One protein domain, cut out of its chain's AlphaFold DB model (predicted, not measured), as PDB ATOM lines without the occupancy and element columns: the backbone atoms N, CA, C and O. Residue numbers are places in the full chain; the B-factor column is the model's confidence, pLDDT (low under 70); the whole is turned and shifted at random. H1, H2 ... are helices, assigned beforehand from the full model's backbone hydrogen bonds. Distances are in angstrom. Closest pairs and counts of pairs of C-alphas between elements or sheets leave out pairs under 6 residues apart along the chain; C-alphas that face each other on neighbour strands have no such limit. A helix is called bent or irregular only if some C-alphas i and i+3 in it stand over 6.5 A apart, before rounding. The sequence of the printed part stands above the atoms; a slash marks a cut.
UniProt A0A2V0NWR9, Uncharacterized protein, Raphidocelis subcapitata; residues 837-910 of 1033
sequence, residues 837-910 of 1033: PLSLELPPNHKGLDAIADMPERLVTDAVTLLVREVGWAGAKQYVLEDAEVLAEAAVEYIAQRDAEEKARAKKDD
ATOM      1  N   PRO A 837      70.109   4.068  21.623       73.38
ATOM      2  CA  PRO A 837      69.697   5.432  21.979       73.38
ATOM      3  C   PRO A 837      70.044   5.894  23.407       73.38
ATOM      4  O   PRO A 837      69.835   7.065  23.721       73.38
ATOM      5  N   LEU A 838      70.520   5.003  24.286       76.25
ATOM      6  CA  LEU A 838      70.972   5.343  25.640       76.25
ATOM      7  C   LEU A 838      72.454   5.744  25.711       76.25
ATOM      8  O   LEU A 838      72.844   6.357  26.704       76.25
ATOM      9  N   SER A 839      73.262   5.408  24.695       83.00
ATOM     10  CA  SER A 839      74.716   5.651  24.647       83.00
ATOM     11  C   SER A 839      75.446   5.266  25.944       83.00
ATOM     12  O   SER A 839      76.252   6.034  26.468       83.00
ATOM     13  N   LEU A 840      75.102   4.104  26.510       83.12
ATOM     14  CA  LEU A 840      75.574   3.686  27.830       83.12
ATOM     15  C   LEU A 840      76.911   2.948  27.776       83.12
ATOM     16  O   LEU A 840      77.109   2.047  26.963       83.12
ATOM     17  N   GLU A 841      77.787   3.295  28.716       83.94
ATOM     18  CA  GLU A 841      79.054   2.612  28.960       83.94
ATOM     19  C   GLU A 841      78.886   1.715  30.190       83.94
ATOM     20  O   GLU A 841      78.893   2.190  31.323       83.94
ATOM     21  N   LEU A 842      78.675   0.415  29.968       83.50
ATOM     22  CA  LEU A 842      78.577  -0.567  31.048       83.50
ATOM     23  C   LEU A 842      79.937  -1.267  31.223       83.50
ATOM     24  O   LEU A 842      80.466  -1.787  30.234       83.50
ATOM     25  N   PRO A 843      80.518  -1.324  32.439       80.44
ATOM     26  CA  PRO A 843      81.727  -2.105  32.684       80.44
ATOM     27  C   PRO A 843      81.459  -3.603  32.443       80.44
ATOM     28  O   PRO A 843      80.338  -4.063  32.657       80.44
ATOM     29  N   PRO A 844      82.465  -4.413  32.062       78.50
ATOM     30  CA  PRO A 844      82.256  -5.821  31.702       78.50
ATOM     31  C   PRO A 844      81.724  -6.695  32.852       78.50
ATOM     32  O   PRO A 844      81.148  -7.745  32.597       78.50
ATOM     33  N   ASN A 845      81.860  -6.239  34.102       81.56
ATOM     34  CA  ASN A 845      81.327  -6.897  35.300       81.56
ATOM     35  C   ASN A 845      79.974  -6.304  35.764       81.56
ATOM     36  O   ASN A 845      79.588  -6.494  36.918       81.56
ATOM     37  N   HIS A 846      79.279  -5.527  34.924       85.88
ATOM     38  CA  HIS A 846      78.018  -4.886  35.301       85.88
ATOM     39  C   HIS A 846      76.915  -5.913  35.583       85.88
ATOM     40  O   HIS A 846      76.729  -6.896  34.859       85.88
ATOM     41  N   LYS A 847      76.141  -5.648  36.637       82.81
ATOM     42  CA  LYS A 847      75.045  -6.499  37.097       82.81
ATOM     43  C   LYS A 847      74.023  -6.727  35.975       82.81
ATOM     44  O   LYS A 847      73.647  -5.791  35.267       82.81
ATOM     45  N   GLY A 848      73.649  -7.991  35.789       79.62
ATOM     46  CA  GLY A 848      72.684  -8.438  34.786       79.62
ATOM     47  C   GLY A 848      73.203  -8.620  33.354       79.62
ATOM     48  O   GLY A 848      72.443  -9.107  32.520       79.62
ATOM     49  N   LEU A 849      74.468  -8.295  33.034       83.50
ATOM     50  CA  LEU A 849      74.989  -8.487  31.667       83.50
ATOM     51  C   LEU A 849      74.926  -9.954  31.208       83.50
ATOM     52  O   LEU A 849      74.552 -10.216  30.066       83.50
ATOM     53  N   ASP A 850      75.198 -10.911  32.101       82.75
ATOM     54  CA  ASP A 850      75.097 -12.352  31.816       82.75
ATOM     55  C   ASP A 850      73.698 -12.767  31.321       82.75
ATOM     56  O   ASP A 850      73.569 -13.664  30.490       82.75
ATOM     57  N   ALA A 851      72.636 -12.100  31.793       82.06
ATOM     58  CA  ALA A 851      71.256 -12.398  31.408       82.06
ATOM     59  C   ALA A 851      70.898 -11.911  29.991       82.06
ATOM     60  O   ALA A 851      69.900 -12.360  29.421       82.06
ATOM     61  N   ILE A 852      71.709 -11.014  29.418       83.75
ATOM     62  CA  ILE A 852      71.554 -10.495  28.053       83.75
ATOM     63  C   ILE A 852      72.704 -10.871  27.107       83.75
ATOM     64  O   ILE A 852      72.579 -10.631  25.910       83.75
ATOM     65  N   ALA A 853      73.773 -11.513  27.590       84.94
ATOM     66  CA  ALA A 853      74.921 -11.943  26.782       84.94
ATOM     67  C   ALA A 853      74.540 -12.880  25.613       84.94
ATOM     68  O   ALA A 853      75.094 -12.768  24.523       84.94
ATOM     69  N   ASP A 854      73.544 -13.754  25.812       86.00
ATOM     70  CA  ASP A 854      72.994 -14.648  24.777       86.00
ATOM     71  C   ASP A 854      72.004 -13.945  23.809       86.00
ATOM     72  O   ASP A 854      71.476 -14.576  22.883       86.00
ATOM     73  N   MET A 855      71.685 -12.656  24.004       86.06
ATOM     74  CA  MET A 855      70.692 -11.955  23.182       86.06
ATOM     75  C   MET A 855      71.300 -11.371  21.898       86.06
ATOM     76  O   MET A 855      72.322 -10.689  21.938       86.06
ATOM     77  N   PRO A 856      70.656 -11.556  20.729       88.06
ATOM     78  CA  PRO A 856      71.153 -10.976  19.488       88.06
ATOM     79  C   PRO A 856      71.033  -9.445  19.518       88.06
ATOM     80  O   PRO A 856      69.964  -8.933  19.839       88.06
ATOM     81  N   GLU A 857      72.081  -8.732  19.081       86.19
ATOM     82  CA  GLU A 857      72.211  -7.255  19.004       86.19
ATOM     83  C   GLU A 857      70.888  -6.520  18.707       86.19
ATOM     84  O   GLU A 857      70.507  -5.588  19.408       86.19
ATOM     85  N   ARG A 858      70.132  -6.978  17.699       84.31
ATOM     86  CA  ARG A 858      68.842  -6.374  17.318       84.31
ATOM     87  C   ARG A 858      67.790  -6.416  18.422       84.31
ATOM     88  O   ARG A 858      67.105  -5.423  18.608       84.31
ATOM     89  N   LEU A 859      67.673  -7.535  19.137       88.44
ATOM     90  CA  LEU A 859      66.719  -7.697  20.234       88.44
ATOM     91  C   LEU A 859      67.080  -6.784  21.412       88.44
ATOM     92  O   LEU A 859      66.180  -6.222  22.022       88.44
ATOM     93  N   VAL A 860      68.376  -6.586  21.681       87.81
ATOM     94  CA  VAL A 860      68.858  -5.630  22.692       87.81
ATOM     95  C   VAL A 860      68.478  -4.200  22.290       87.81
ATOM     96  O   VAL A 860      67.872  -3.481  23.080       87.81
ATOM     97  N   THR A 861      68.722  -3.802  21.037       86.88
ATOM     98  CA  THR A 861      68.338  -2.473  20.524       86.88
ATOM     99  C   THR A 861      66.817  -2.262  20.486       86.88
ATOM    100  O   THR A 861      66.335  -1.184  20.841       86.88
ATOM    101  N   ASP A 862      66.044  -3.277  20.093       87.38
ATOM    102  CA  ASP A 862      64.575  -3.278  20.124       87.38
ATOM    103  C   ASP A 862      64.042  -3.150  21.570       87.38
ATOM    104  O   ASP A 862      63.124  -2.366  21.823       87.38
ATOM    105  N   ALA A 863      64.650  -3.856  22.532       88.31
ATOM    106  CA  ALA A 863      64.308  -3.802  23.956       88.31
ATOM    107  C   ALA A 863      64.632  -2.438  24.585       88.31
ATOM    108  O   ALA A 863      63.768  -1.857  25.240       88.31
ATOM    109  N   VAL A 864      65.820  -1.876  24.319       87.94
ATOM    110  CA  VAL A 864      66.169  -0.495  24.706       87.94
ATOM    111  C   VAL A 864      65.158   0.497  24.124       87.94
ATOM    112  O   VAL A 864      64.681   1.384  24.828       87.94
ATOM    113  N   THR A 865      64.783   0.336  22.851       88.19
ATOM    114  CA  THR A 865      63.817   1.224  22.184       88.19
ATOM    115  C   THR A 865      62.418   1.121  22.807       88.19
ATOM    116  O   THR A 865      61.731   2.136  22.937       88.19
ATOM    117  N   LEU A 866      61.991  -0.074  23.235       87.56
ATOM    118  CA  LEU A 866      60.744  -0.263  23.983       87.56
ATOM    119  C   LEU A 866      60.823   0.374  25.376       87.56
ATOM    120  O   LEU A 866      59.908   1.109  25.746       87.56
ATOM    121  N   LEU A 867      61.919   0.168  26.110       88.06
ATOM    122  CA  LEU A 867      62.122   0.734  27.446       88.06
ATOM    123  C   LEU A 867      62.099   2.273  27.402       88.06
ATOM    124  O   LEU A 867      61.309   2.899  28.107       88.06
ATOM    125  N   VAL A 868      62.855   2.892  26.487       90.00
ATOM    126  CA  VAL A 868      62.848   4.351  26.257       90.00
ATOM    127  C   VAL A 868      61.450   4.873  25.886       90.00
ATOM    128  O   VAL A 868      61.093   5.986  26.271       90.00
ATOM    129  N   ARG A 869      60.622   4.081  25.186       90.50
ATOM    130  CA  ARG A 869      59.229   4.445  24.862       90.50
ATOM    131  C   ARG A 869      58.296   4.402  26.079       90.50
ATOM    132  O   ARG A 869      57.315   5.140  26.090       90.50
ATOM    133  N   GLU A 870      58.546   3.529  27.057       89.94
ATOM    134  CA  GLU A 870      57.603   3.262  28.157       89.94
ATOM    135  C   GLU A 870      57.978   3.907  29.501       89.94
ATOM    136  O   GLU A 870      57.070   4.247  30.259       89.94
ATOM    137  N   VAL A 871      59.266   4.158  29.771       87.56
ATOM    138  CA  VAL A 871      59.739   4.896  30.967       87.56
ATOM    139  C   VAL A 871      60.495   6.197  30.643       87.56
ATOM    140  O   VAL A 871      60.933   6.903  31.549       87.56
ATOM    141  N   GLY A 872      60.623   6.553  29.360       88.19
ATOM    142  CA  GLY A 872      61.376   7.728  28.914       88.19
ATOM    143  C   GLY A 872      62.893   7.511  28.927       88.19
ATOM    144  O   GLY A 872      63.397   6.547  29.497       88.19
ATOM    145  N   TRP A 873      63.642   8.415  28.286       89.88
ATOM    146  CA  TRP A 873      65.095   8.265  28.114       89.88
ATOM    147  C   TRP A 873      65.866   8.239  29.443       89.88
ATOM    148  O   TRP A 873      66.670   7.339  29.655       89.88
ATOM    149  N   ALA A 874      65.583   9.173  30.358       81.50
ATOM    150  CA  ALA A 874      66.268   9.247  31.651       81.50
ATOM    151  C   ALA A 874      65.988   8.016  32.534       81.50
ATOM    152  O   ALA A 874      66.926   7.396  33.027       81.50
ATOM    153  N   GLY A 875      64.718   7.604  32.653       86.25
ATOM    154  CA  GLY A 875      64.340   6.402  33.402       86.25
ATOM    155  C   GLY A 875      64.937   5.129  32.798       86.25
ATOM    156  O   GLY A 875      65.489   4.303  33.517       86.25
ATOM    157  N   ALA A 876      64.915   4.993  31.468       84.62
ATOM    158  CA  ALA A 876      65.557   3.874  30.781       84.62
ATOM    159  C   ALA A 876      67.084   3.861  30.977       84.62
ATOM    160  O   ALA A 876      67.657   2.785  31.127       84.62
ATOM    161  N   LYS A 877      67.742   5.029  31.026       89.12
ATOM    162  CA  LYS A 877      69.174   5.128  31.340       89.12
ATOM    163  C   LYS A 877      69.465   4.656  32.769       89.12
ATOM    164  O   LYS A 877      70.385   3.870  32.962       89.12
ATOM    165  N   GLN A 878      68.669   5.105  33.741       88.06
ATOM    166  CA  GLN A 878      68.821   4.741  35.151       88.06
ATOM    167  C   GLN A 878      68.611   3.238  35.382       88.06
ATOM    168  O   GLN A 878      69.502   2.584  35.909       88.06
ATOM    169  N   TYR A 879      67.497   2.658  34.917       88.19
ATOM    170  CA  TYR A 879      67.229   1.230  35.134       88.19
ATOM    171  C   TYR A 879      68.325   0.315  34.570       88.19
ATOM    172  O   TYR A 879      68.652  -0.685  35.198       88.19
ATOM    173  N   VAL A 880      68.925   0.659  33.424       87.31
ATOM    174  CA  VAL A 880      70.003  -0.141  32.811       87.31
ATOM    175  C   VAL A 880      71.348   0.023  33.538       87.31
ATOM    176  O   VAL A 880      72.161  -0.896  33.488       87.31
ATOM    177  N   LEU A 881      71.566   1.142  34.243       87.56
ATOM    178  CA  LEU A 881      72.711   1.360  35.144       87.56
ATOM    179  C   LEU A 881      72.526   0.721  36.534       87.56
ATOM    180  O   LEU A 881      73.503   0.493  37.240       87.56
ATOM    181  N   GLU A 882      71.292   0.428  36.946       88.31
ATOM    182  CA  GLU A 882      70.997  -0.294  38.193       88.31
ATOM    183  C   GLU A 882      70.984  -1.823  37.986       88.31
ATOM    184  O   GLU A 882      71.477  -2.585  38.830       88.31
ATOM    185  N   ASP A 883      70.424  -2.292  36.863       88.75
ATOM    186  CA  ASP A 883      70.457  -3.698  36.455       88.75
ATOM    187  C   ASP A 883      70.209  -3.901  34.948       88.75
ATOM    188  O   ASP A 883      69.141  -3.588  34.415       88.75
ATOM    189  N   ALA A 884      71.157  -4.534  34.255       85.75
ATOM    190  CA  ALA A 884      70.979  -4.891  32.850       85.75
ATOM    191  C   ALA A 884      69.941  -6.020  32.633       85.75
ATOM    192  O   ALA A 884      69.452  -6.172  31.510       85.75
ATOM    193  N   GLU A 885      69.511  -6.749  33.679       89.81
ATOM    194  CA  GLU A 885      68.383  -7.701  33.597       89.81
ATOM    195  C   GLU A 885      67.069  -7.033  33.144       89.81
ATOM    196  O   GLU A 885      66.241  -7.685  32.503       89.81
ATOM    197  N   VAL A 886      66.890  -5.721  33.357       87.31
ATOM    198  CA  VAL A 886      65.703  -4.983  32.876       87.31
ATOM    199  C   VAL A 886      65.602  -5.008  31.341       87.31
ATOM    200  O   VAL A 886      64.497  -5.041  30.790       87.31
ATOM    201  N   LEU A 887      66.731  -5.082  30.622       85.06
ATOM    202  CA  LEU A 887      66.728  -5.265  29.166       85.06
ATOM    203  C   LEU A 887      66.265  -6.667  28.755       85.06
ATOM    204  O   LEU A 887      65.627  -6.805  27.711       85.06
ATOM    205  N   ALA A 888      66.510  -7.693  29.577       86.44
ATOM    206  CA  ALA A 888      65.997  -9.037  29.326       86.44
ATOM    207  C   ALA A 888      64.468  -9.097  29.486       86.44
ATOM    208  O   ALA A 888      63.782  -9.701  28.655       86.44
ATOM    209  N   GLU A 889      63.908  -8.423  30.497       88.25
ATOM    210  CA  GLU A 889      62.452  -8.317  30.666       88.25
ATOM    211  C   GLU A 889      61.802  -7.524  29.517       88.25
ATOM    212  O   GLU A 889      60.818  -7.980  28.924       88.25
ATOM    213  N   ALA A 890      62.394  -6.389  29.123       85.50
ATOM    214  CA  ALA A 890      61.941  -5.595  27.979       85.50
ATOM    215  C   ALA A 890      62.027  -6.363  26.645       85.50
ATOM    216  O   ALA A 890      61.138  -6.229  25.802       85.50
ATOM    217  N   ALA A 891      63.035  -7.223  26.462       84.94
ATOM    218  CA  ALA A 891      63.150  -8.106  25.302       84.94
ATOM    219  C   ALA A 891      62.036  -9.168  25.257       84.94
ATOM    220  O   ALA A 891      61.451  -9.414  24.197       84.94
ATOM    221  N   VAL A 892      61.699  -9.775  26.400       88.69
ATOM    222  CA  VAL A 892      60.591 -10.741  26.507       88.69
ATOM    223  C   VAL A 892      59.247 -10.071  26.216       88.69
ATOM    224  O   VAL A 892      58.434 -10.640  25.478       88.69
ATOM    225  N   GLU A 893      59.011  -8.855  26.720       86.44
ATOM    226  CA  GLU A 893      57.792  -8.115  26.384       86.44
ATOM    227  C   GLU A 893      57.769  -7.662  24.915       86.44
ATOM    228  O   GLU A 893      56.736  -7.821  24.264       86.44
ATOM    229  N   TYR A 894      58.881  -7.191  24.340       87.69
ATOM    230  CA  TYR A 894      58.955  -6.849  22.914       87.69
ATOM    231  C   TYR A 894      58.558  -8.039  22.029       87.69
ATOM    232  O   TYR A 894      57.723  -7.899  21.128       87.69
ATOM    233  N   ILE A 895      59.096  -9.229  22.326       87.44
ATOM    234  CA  ILE A 895      58.718 -10.469  21.640       87.44
ATOM    235  C   ILE A 895      57.214 -10.708  21.796       87.44
ATOM    236  O   ILE A 895      56.549 -10.933  20.792       87.44
ATOM    237  N   ALA A 896      56.647 -10.593  23.000       87.25
ATOM    238  CA  ALA A 896      55.215 -10.801  23.233       87.25
ATOM    239  C   ALA A 896      54.308  -9.765  22.527       87.25
ATOM    240  O   ALA A 896      53.279 -10.151  21.963       87.25
ATOM    241  N   GLN A 897      54.685  -8.479  22.504       86.12
ATOM    242  CA  GLN A 897      53.977  -7.423  21.765       86.12
ATOM    243  C   GLN A 897      53.991  -7.740  20.257       86.12
ATOM    244  O   GLN A 897      52.943  -7.714  19.606       86.12
ATOM    245  N   ARG A 898      55.146  -8.139  19.708       86.62
ATOM    246  CA  ARG A 898      55.289  -8.545  18.303       86.62
ATOM    247  C   ARG A 898      54.488  -9.805  17.963       86.62
ATOM    248  O   ARG A 898      53.777  -9.824  16.961       86.62
ATOM    249  N   ASP A 899      54.549 -10.829  18.809       89.06
ATOM    250  CA  ASP A 899      53.824 -12.094  18.640       89.06
ATOM    251  C   ASP A 899      52.297 -11.876  18.665       89.06
ATOM    252  O   ASP A 899      51.543 -12.649  18.069       89.06
ATOM    253  N   ALA A 900      51.824 -10.830  19.354       86.44
ATOM    254  CA  ALA A 900      50.430 -10.394  19.340       86.44
ATOM    255  C   ALA A 900      50.076  -9.600  18.069       86.44
ATOM    256  O   ALA A 900      49.011  -9.837  17.495       86.44
ATOM    257  N   GLU A 901      50.953  -8.712  17.585       86.50
ATOM    258  CA  GLU A 901      50.738  -7.995  16.320       86.50
ATOM    259  C   GLU A 901      50.753  -8.926  15.098       86.50
ATOM    260  O   GLU A 901      49.899  -8.783  14.224       86.50
ATOM    261  N   GLU A 902      51.655  -9.910  15.033       87.62
ATOM    262  CA  GLU A 902      51.687 -10.882  13.931       87.62
ATOM    263  C   GLU A 902      50.422 -11.766  13.926       87.62
ATOM    264  O   GLU A 902      49.832 -11.984  12.866       87.62
ATOM    265  N   LYS A 903      49.903 -12.164  15.100       87.50
ATOM    266  CA  LYS A 903      48.597 -12.850  15.212       87.50
ATOM    267  C   LYS A 903      47.412 -11.949  14.851       87.50
ATOM    268  O   LYS A 903      46.445 -12.432  14.266       87.50
ATOM    269  N   ALA A 904      47.469 -10.657  15.175       82.94
ATOM    270  CA  ALA A 904      46.433  -9.696  14.802       82.94
ATOM    271  C   ALA A 904      46.410  -9.426  13.287       82.94
ATOM    272  O   ALA A 904      45.328  -9.270  12.723       82.94
ATOM    273  N   ARG A 905      47.576  -9.420  12.622       82.19
ATOM    274  CA  ARG A 905      47.683  -9.345  11.155       82.19
ATOM    275  C   ARG A 905      47.146 -10.613  10.500       82.19
ATOM    276  O   ARG A 905      46.204 -10.503   9.731       82.19
ATOM    277  N   ALA A 906      47.626 -11.792  10.904       83.31
ATOM    278  CA  ALA A 906      47.133 -13.068  10.377       83.31
ATOM    279  C   ALA A 906      45.604 -13.201  10.507       83.31
ATOM    280  O   ALA A 906      44.934 -13.526   9.534       83.31
ATOM    281  N   LYS A 907      45.032 -12.849  11.672       81.94
ATOM    282  CA  LYS A 907      43.572 -12.840  11.845       81.94
ATOM    283  C   LYS A 907      42.871 -11.814  10.946       81.94
ATOM    284  O   LYS A 907      41.773 -12.090  10.484       81.94
ATOM    285  N   LYS A 908      43.457 -10.634  10.719       79.31
ATOM    286  CA  LYS A 908      42.881  -9.640   9.804       79.31
ATOM    287  C   LYS A 908      42.893 -10.152   8.361       79.31
ATOM    288  O   LYS A 908      41.913  -9.949   7.658       79.31
ATOM    289  N   ASP A 909      43.970 -10.812   7.952       79.56
ATOM    290  CA  ASP A 909      44.101 -11.386   6.614       79.56
ATOM    291  C   ASP A 909      43.103 -12.554   6.410       79.56
ATOM    292  O   ASP A 909      42.517 -12.655   5.335       79.56
ATOM    293  N   ASP A 910      42.815 -13.352   7.452       76.69
ATOM    294  CA  ASP A 910      41.704 -14.327   7.470       76.69
ATOM    295  C   ASP A 910      40.309 -13.640   7.432       76.69
ATOM    296  O   ASP A 910      39.435 -14.034   6.658       76.69
TER     297      ASP A 910
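AT A GLANCE: This is residues 837 to 910 of the 1033 residues of an uncharacterized protein of Raphidocelis subcapitata (UniProt A0A2V0NWR9). A small helical head has one long helix, H3, starting in it and sticking out as a straight arm with residues 896 to 910. In the head, the bent helix H2 folds back on itself as a V, its arm H2a crosses the first part of H3 nearly at a right angle, and the short helix H1 packs on the beginning of H3. The printed part has 74 residues with three named helices, in the order H1, H2, H3, and no named strand; the class is all helix. The whole is only just loose, close to compact, with a radius of gyration of the C-alphas of 14.0 A, and its elongated outline spans 49 by 25 by 15 A, the arm making the length.

HOW THE PARTS SIT: H3, residues 885 to 910, touches the other helices with its first residues. H2, residues 857 to 882, was assigned as one helix by its hydrogen bonds but is bent: C-alphas 870 and 873 are 9.0 A apart. Its arms are H2a, residues 857 to 870, and H2b, residues 873 to 882. H2a touches H3, about perpendicular at 89 degrees, along residues 887 to 894 of H3; the closest C-alphas, of Ala 863 and Ala 891, are 4.7 A apart. H2b touches H2a at residues 864 to 868 of H2a, at a steep tilt of 60 degrees, opposite ways; the closest C-alphas are those of Val 868 and Ala 876, 5.3 A apart. H2b and H3 only just touch, only at the corner by their link, with 3 pairs of C-alphas within 8 A; the closest are those of Val 880 and Val 886, 6.5 A apart. H1, residues 849 to 852, touches residues 885 to 888 of H3, with the C-alphas of Ile 852 and Ala 888 closest at 5.9 A. H1 is close to but not clearly touching H2a, and apart from H2b. In H2a, H2b and H3 every O i to N i+4 pair is within hydrogen-bond range; H1 is too short for such a pair, and its one O i to N i+3 pair is within range.

IN THESE COORDINATES: H3 is 37.9 A from first to last C-alpha; C-alpha 885 is at (68.383, -7.701, 33.597), and C-alpha 910 is at (41.704, -14.327, 7.470). H2a measures 20.2 A, H2b 14.5 A and H1 5.4 A. H1 begins with C-alpha 849 at (74.989, -8.487, 31.667).

THE WHOLE: The C-alphas of Asn 845 and Asp 910 are the two farthest apart, 49.0 A. Without residues 896 to 910, which stand free, the body has 59 residues and spans 27 by 23 by 16 A. Residues 837 to 848 hold no named element. The links H1 to H2 and H2 to H3 are tight. The printed part has no cut; its mean pLDDT is 85.4, and no printed residue is under 70.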